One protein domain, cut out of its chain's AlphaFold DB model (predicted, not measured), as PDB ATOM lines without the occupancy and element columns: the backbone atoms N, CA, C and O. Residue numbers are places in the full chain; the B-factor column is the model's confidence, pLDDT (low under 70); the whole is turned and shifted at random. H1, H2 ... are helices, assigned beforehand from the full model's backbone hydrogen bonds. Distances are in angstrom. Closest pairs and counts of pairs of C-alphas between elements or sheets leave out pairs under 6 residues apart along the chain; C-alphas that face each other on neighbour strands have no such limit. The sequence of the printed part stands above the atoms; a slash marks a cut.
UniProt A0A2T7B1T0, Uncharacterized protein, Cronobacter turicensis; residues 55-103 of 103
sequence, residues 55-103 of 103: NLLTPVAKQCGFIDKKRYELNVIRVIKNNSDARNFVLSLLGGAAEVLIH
ATOM      1  N   ASN A  55     155.808 137.320 123.152       67.44
ATOM      2  CA  ASN A  55     155.945 136.594 121.881       67.44
ATOM      3  C   ASN A  55     156.628 137.417 120.764       67.44
ATOM      4  O   ASN A  55     156.796 136.910 119.661       67.44
ATOM      5  N   LEU A  56     157.031 138.662 121.050       73.44
ATOM      6  CA  LEU A  56     157.777 139.590 120.207       73.44
ATOM      7  C   LEU A  56     159.137 139.046 119.742       73.44
ATOM      8  O   LEU A  56     159.602 139.411 118.667       73.44
ATOM      9  N   LEU A  57     159.763 138.140 120.498       76.38
ATOM     10  CA  LEU A  57     161.039 137.541 120.084       76.38
ATOM     11  C   LEU A  57     160.905 136.688 118.816       76.38
ATOM     12  O   LEU A  57     161.836 136.613 118.021       76.38
ATOM     13  N   THR A  58     159.738 136.089 118.580       80.44
ATOM     14  CA  THR A  58     159.474 135.283 117.382       80.44
ATOM     15  C   THR A  58     159.472 136.115 116.087       80.44
ATOM     16  O   THR A  58     160.178 135.738 115.149       80.44
ATOM     17  N   PRO A  59     158.725 137.235 115.973       83.81
ATOM     18  CA  PRO A  59     158.808 138.105 114.806       83.81
ATOM     19  C   PRO A  59     160.172 138.794 114.671       83.81
ATOM     20  O   PRO A  59     160.652 138.898 113.546       83.81
ATOM     21  N   VAL A  60     160.835 139.182 115.769       82.94
ATOM     22  CA  VAL A  60     162.202 139.742 115.714       82.94
ATOM     23  C   VAL A  60     163.194 138.723 115.146       82.94
ATOM     24  O   VAL A  60     163.944 139.043 114.228       82.94
ATOM     25  N   ALA A  61     163.145 137.465 115.602       85.19
ATOM     26  CA  ALA A  61     163.984 136.397 115.064       85.19
ATOM     27  C   ALA A  61     163.794 136.241 113.546       85.19
ATOM     28  O   ALA A  61     164.781 136.185 112.813       85.19
ATOM     29  N   LYS A  62     162.544 136.264 113.061       85.31
ATOM     30  CA  LYS A  62     162.242 136.215 111.620       85.31
ATOM     31  C   LYS A  62     162.783 137.427 110.860       85.31
ATOM     32  O   LYS A  62     163.343 137.252 109.783       85.31
ATOM     33  N   GLN A  63     162.636 138.635 111.407       87.25
ATOM     34  CA  GLN A  63     163.162 139.865 110.797       87.25
ATOM     35  C   GLN A  63     164.690 139.844 110.689       87.25
ATOM     36  O   GLN A  63     165.244 140.302 109.696       87.25
ATOM     37  N   CYS A  64     165.366 139.250 111.669       84.62
ATOM     38  CA  CYS A  64     166.810 139.048 111.651       84.62
ATOM     39  C   CYS A  64     167.254 137.823 110.818       84.62
ATOM     40  O   CYS A  64     168.434 137.482 110.832       84.62
ATOM     41  N   GLY A  65     166.339 137.149 110.108       90.25
ATOM     42  CA  GLY A  65     166.646 136.011 109.233       90.25
ATOM     43  C   GLY A  65     166.820 134.664 109.945       90.25
ATOM     44  O   GLY A  65     167.287 133.702 109.336       90.25
ATOM     45  N   PHE A  66     166.448 134.559 111.223       87.88
ATOM     46  CA  PHE A  66     166.500 133.305 111.971       87.88
ATOM     47  C   PHE A  66     165.220 132.485 111.795       87.88
ATOM     48  O   PHE A  66     164.104 133.002 111.782       87.88
ATOM     49  N   ILE A  67     165.403 131.167 111.698       83.88
ATOM     50  CA  ILE A  67     164.317 130.189 111.528       83.88
ATOM     51  C   ILE A  67     163.492 130.047 112.814       83.88
ATOM     52  O   ILE A  67     162.276 129.875 112.766       83.88
ATOM     53  N   ASP A  68     164.150 130.135 113.966       83.81
ATOM     54  CA  ASP A  68     163.559 129.893 115.272       83.81
ATOM     55  C   ASP A  68     164.161 130.813 116.339       83.81
ATOM     56  O   ASP A  68     165.327 131.214 116.276       83.81
ATOM     57  N   LYS A  69     163.344 131.119 117.354       83.75
ATOM     58  CA  LYS A  69     163.714 131.958 118.501       83.75
ATOM     59  C   LYS A  69     164.972 131.443 119.211       83.75
ATOM     60  O   LYS A  69     165.843 132.232 119.558       83.75
ATOM     61  N   LYS A  70     165.117 130.122 119.351       84.69
ATOM     62  CA  LYS A  70     166.247 129.502 120.057       84.69
ATOM     63  C   LYS A  70     167.584 129.776 119.360       84.69
ATOM     64  O   LYS A  70     168.580 130.066 120.021       84.69
ATOM     65  N   ARG A  71     167.628 129.732 118.022       84.38
ATOM     66  CA  ARG A  71     168.826 130.119 117.251       84.38
ATOM     67  C   ARG A  71     169.136 131.606 117.331       84.38
ATOM     68  O   ARG A  71     170.317 131.955 117.357       84.38
ATOM     69  N   TYR A  72     168.115 132.458 117.365       88.31
ATOM     70  CA  TYR A  72     168.304 133.888 117.595       88.31
ATOM     71  C   TYR A  72     168.966 134.126 118.960       88.31
ATOM     72  O   TYR A  72     170.050 134.700 119.017       88.31
ATOM     73  N   GLU A  73     168.402 133.576 120.038       85.31
ATOM     74  CA  GLU A  73     168.933 133.715 121.403       85.31
ATOM     75  C   GLU A  73     170.373 133.217 121.533       85.31
ATOM     76  O   GLU A  73     171.233 133.918 122.066       85.31
ATOM     77  N   LEU A  74     170.677 132.034 120.989       87.81
ATOM     78  CA  LEU A  74     172.035 131.488 121.012       87.81
ATOM     79  C   LEU A  74     173.039 132.392 120.289       87.81
ATOM     80  O   LEU A  74     174.180 132.515 120.739       87.81
ATOM     81  N   ASN A  75     172.641 133.023 119.181       88.62
ATOM     82  CA  ASN A  75     173.508 133.961 118.475       88.62
ATOM     83  C   ASN A  75     173.676 135.270 119.240       88.62
ATOM     84  O   ASN A  75     174.807 135.731 119.354       88.62
ATOM     85  N   VAL A  76     172.610 135.819 119.828       86.44
ATOM     86  CA  VAL A  76     172.711 137.004 120.692       86.44
ATOM     87  C   VAL A  76     173.681 136.739 121.848       86.44
ATOM     88  O   VAL A  76     174.607 137.518 122.058       86.44
ATOM     89  N   ILE A  77     173.563 135.593 122.528       86.25
ATOM     90  CA  ILE A  77     174.484 135.198 123.606       86.25
ATOM     91  C   ILE A  77     175.928 135.094 123.095       86.25
ATOM     92  O   ILE A  77     176.852 135.564 123.758       86.25
ATOM     93  N   ARG A  78     176.152 134.487 121.922       88.69
ATOM     94  CA  ARG A  78     177.496 134.384 121.326       88.69
ATOM     95  C   ARG A  78     178.080 135.751 120.977       88.69
ATOM     96  O   ARG A  78     179.256 135.975 121.243       88.69
ATOM     97  N   VAL A  79     177.274 136.650 120.415       88.50
ATOM     98  CA  VAL A  79     177.692 138.017 120.074       88.50
ATOM     99  C   VAL A  79     178.086 138.774 121.338       88.50
ATOM    100  O   VAL A  79     179.181 139.322 121.385       88.50
ATOM    101  N   ILE A  80     177.264 138.724 122.386       87.06
ATOM    102  CA  ILE A  80     177.562 139.374 123.672       87.06
ATOM    103  C   ILE A  80     178.839 138.802 124.308       87.06
ATOM    104  O   ILE A  80     179.631 139.547 124.878       87.06
ATOM    105  N   LYS A  81     179.076 137.488 124.210       83.75
ATOM    106  CA  LYS A  81     180.293 136.860 124.756       83.75
ATOM    107  C   LYS A  81     181.566 137.262 124.012       83.75
ATOM    108  O   LYS A  81     182.608 137.400 124.642       83.75
ATOM    109  N   ASN A  82     181.480 137.422 122.694       87.75
ATOM    110  CA  ASN A  82     182.650 137.617 121.838       87.75
ATOM    111  C   ASN A  82     182.910 139.089 121.479       87.75
ATOM    112  O   ASN A  82     183.975 139.393 120.948       87.75
ATOM    113  N   ASN A  83     181.961 139.994 121.734       89.88
ATOM    114  CA  ASN A  83     182.065 141.411 121.405       89.88
ATOM    115  C   ASN A  83     181.793 142.272 122.651       89.88
ATOM    116  O   ASN A  83     180.670 142.333 123.158       89.88
ATOM    117  N   SER A  84     182.837 142.955 123.124       85.06
ATOM    118  CA  SER A  84     182.788 143.832 124.298       85.06
ATOM    119  C   SER A  84     181.850 145.023 124.125       85.06
ATOM    120  O   SER A  84     181.188 145.407 125.085       85.06
ATOM    121  N   ASP A  85     181.737 145.576 122.919       86.38
ATOM    122  CA  ASP A  85     180.879 146.733 122.650       86.38
ATOM    123  C   ASP A  85     179.406 146.332 122.704       86.38
ATOM    124  O   ASP A  85     178.596 146.998 123.347       86.38
ATOM    125  N   ALA A  86     179.068 145.180 122.113       84.19
ATOM    126  CA  ALA A  86     177.728 144.608 122.201       84.19
ATOM    127  C   ALA A  86     177.353 144.273 123.652       84.19
ATOM    128  O   ALA A  86     176.226 144.523 124.079       84.19
ATOM    129  N   ARG A  87     178.304 143.747 124.432       83.19
ATOM    130  CA  ARG A  87     178.116 143.499 125.865       83.19
ATOM    131  C   ARG A  87     177.841 144.792 126.627       83.19
ATOM    132  O   ARG A  87     176.858 144.855 127.354       83.19
ATOM    133  N   ASN A  88     178.668 145.817 126.442       82.62
ATOM    134  CA  ASN A  88     178.521 147.098 127.134       82.62
ATOM    135  C   ASN A  88     177.213 147.807 126.759       82.62
ATOM    136  O   ASN A  88     176.561 148.384 127.624       82.62
ATOM    137  N   PHE A  89     176.789 147.702 125.498       84.31
ATOM    138  CA  PHE A  89     175.494 148.202 125.043       84.31
ATOM    139  C   PHE A  89     174.318 147.495 125.730       84.31
ATOM    140  O   PHE A  89     173.392 148.145 126.198       84.31
ATOM    141  N   VAL A  90     174.343 146.165 125.846       81.88
ATOM    142  CA  VAL A  90     173.267 145.441 126.545       81.88
ATOM    143  C   VAL A  90     173.259 145.771 128.040       81.88
ATOM    144  O   VAL A  90     172.189 145.938 128.621       81.88
ATOM    145  N   LEU A  91     174.430 145.922 128.661       78.81
ATOM    146  CA  LEU A  91     174.530 146.316 130.069       78.81
ATOM    147  C   LEU A  91     174.022 147.745 130.313       78.81
ATOM    148  O   LEU A  91     173.431 147.993 131.362       78.81
ATOM    149  N   SER A  92     174.178 148.667 129.355       81.44
ATOM    150  CA  SER A  92     173.637 150.028 129.489       81.44
ATOM    151  C   SER A  92     172.107 150.064 129.426       81.44
ATOM    152  O   SER A  92     171.490 150.868 130.122       81.44
ATOM    153  N   LEU A  93     171.481 149.150 128.674       79.25
ATOM    154  CA  LEU A  93     170.020 148.996 128.635       79.25
ATOM    155  C   LEU A  93     169.437 148.469 129.952       79.25
ATOM    156  O   LEU A  93     168.269 148.714 130.242       79.25
ATOM    157  N   LEU A  94     170.241 147.765 130.754       72.81
ATOM    158  CA  LEU A  94     169.836 147.246 132.062       72.81
ATOM    159  C   LEU A  94     169.884 148.307 133.175       72.81
ATOM    160  O   LEU A  94     169.596 147.983 134.325       72.81
ATOM    161  N   GLY A  95     170.240 149.560 132.860       63.16
ATOM    162  CA  GLY A  95     170.038 150.705 133.753       63.16
ATOM    163  C   GLY A  95     170.680 150.569 135.138       63.16
ATOM    164  O   GLY A  95     170.091 151.014 136.116       63.16
ATOM    165  N   GLY A  96     171.846 149.922 135.239       62.62
ATOM    166  CA  GLY A  96     172.551 149.698 136.511       62.62
ATOM    167  C   GLY A  96     172.296 148.336 137.169       62.62
ATOM    168  O   GLY A  96     173.084 147.920 138.011       62.62
ATOM    169  N   ALA A  97     171.305 147.551 136.724       57.03
ATOM    170  CA  ALA A  97     171.096 146.179 137.224       57.03
ATOM    171  C   ALA A  97     172.273 145.231 136.906       57.03
ATOM    172  O   ALA A  97     172.438 144.186 137.534       57.03
ATOM    173  N   ALA A  98     173.125 145.615 135.953       55.44
ATOM    174  CA  ALA A  98     174.395 144.962 135.658       55.44
ATOM    175  C   ALA A  98     175.353 144.902 136.865       55.44
ATOM    176  O   ALA A  98     176.133 143.956 136.966       55.44
ATOM    177  N   GLU A  99     175.301 145.887 137.764       54.75
ATOM    178  CA  GLU A  99     176.186 145.982 138.934       54.75
ATOM    179  C   GLU A  99     175.831 144.943 140.011       54.75
ATOM    180  O   GLU A  99     176.706 144.490 140.743       54.75
ATOM    181  N   VAL A 100     174.577 144.478 140.040       52.28
ATOM    182  CA  VAL A 100     174.088 143.444 140.972       52.28
ATOM    183  C   VAL A 100     174.697 142.069 140.673       52.28
ATOM    184  O   VAL A 100     174.844 141.251 141.571       52.28
ATOM    185  N   LEU A 101     175.109 141.813 139.426       50.81
ATOM    186  CA  LEU A 101     175.724 140.542 139.012       50.81
ATOM    187  C   LEU A 101     177.219 140.434 139.364       50.81
ATOM    188  O   LEU A 101     177.841 139.416 139.055       50.81
ATOM    189  N   ILE A 102     177.816 141.489 139.932       48.50
ATOM    190  CA  ILE A 102     179.246 141.556 140.284       48.50
ATOM    191  C   ILE A 102     179.475 141.246 141.783       48.50
ATOM    192  O   ILE A 102     180.625 141.126 142.207       48.50
ATOM    193  N   HIS A 103     178.406 141.052 142.565       39.66
ATOM    194  CA  HIS A 103     178.466 140.633 143.970       39.66
ATOM    195  C   HIS A 103     178.155 139.148 144.166       39.66
ATOM    196  O   HIS A 103     177.201 138.644 143.535       39.66
TER     197      HIS A 103
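Overview. This is residues 55 to 103 of the 103 residues of an uncharacterized protein of Cronobacter turicensis (UniProt A0A2T7B1T0). Four helices follow one another in an open zigzag: H2, the longest, has H1 at its first end and makes a corner with H3 at its other end, with H4 near H3. The printed part has 49 residues, four named helices, H1 to H4, and no named strand: all helix. It is loose, radius of gyration of the C-alphas 12.7 A, spanning 36 by 23 by 16 A.

Arrangement. H1, residues 57 to 63, touches residues 69 to 72 alone of H2, residues 69 to 82, about perpendicular at 83 degrees; the closest C-alphas, Thr 58 and Lys 69, are 5.5 A apart. H2, with residues 79 to 81 alone, and H3, residues 84 to 93, touch only at the corner, closest C-alphas Ile 80 and Arg 87, 4.7 A. H4, residues 97 to 102, is close to H3 but not clearly touching, closest C-alphas Leu 91 and Ala 98, 5.8 A. Every O i to N i+4 pair is within hydrogen-bond range in H1, H2 and H3; in H4 0 of 2 are, but 3 of 3 O i to N i+3 pairs.

Along the chain. H1 begins at C-alpha 57 (161.039, 137.541, 120.084); H2 is 20.0 A long, H3 14.4 A; H4 ends at C-alpha 102 (179.246, 141.556, 140.284).

Size, cuts and confidence. The farthest C-alphas, Gly 65 and His 103, are 37.0 A apart. The printed part has no cut; pLDDT is under 70 at residues 55 and 95 to 103.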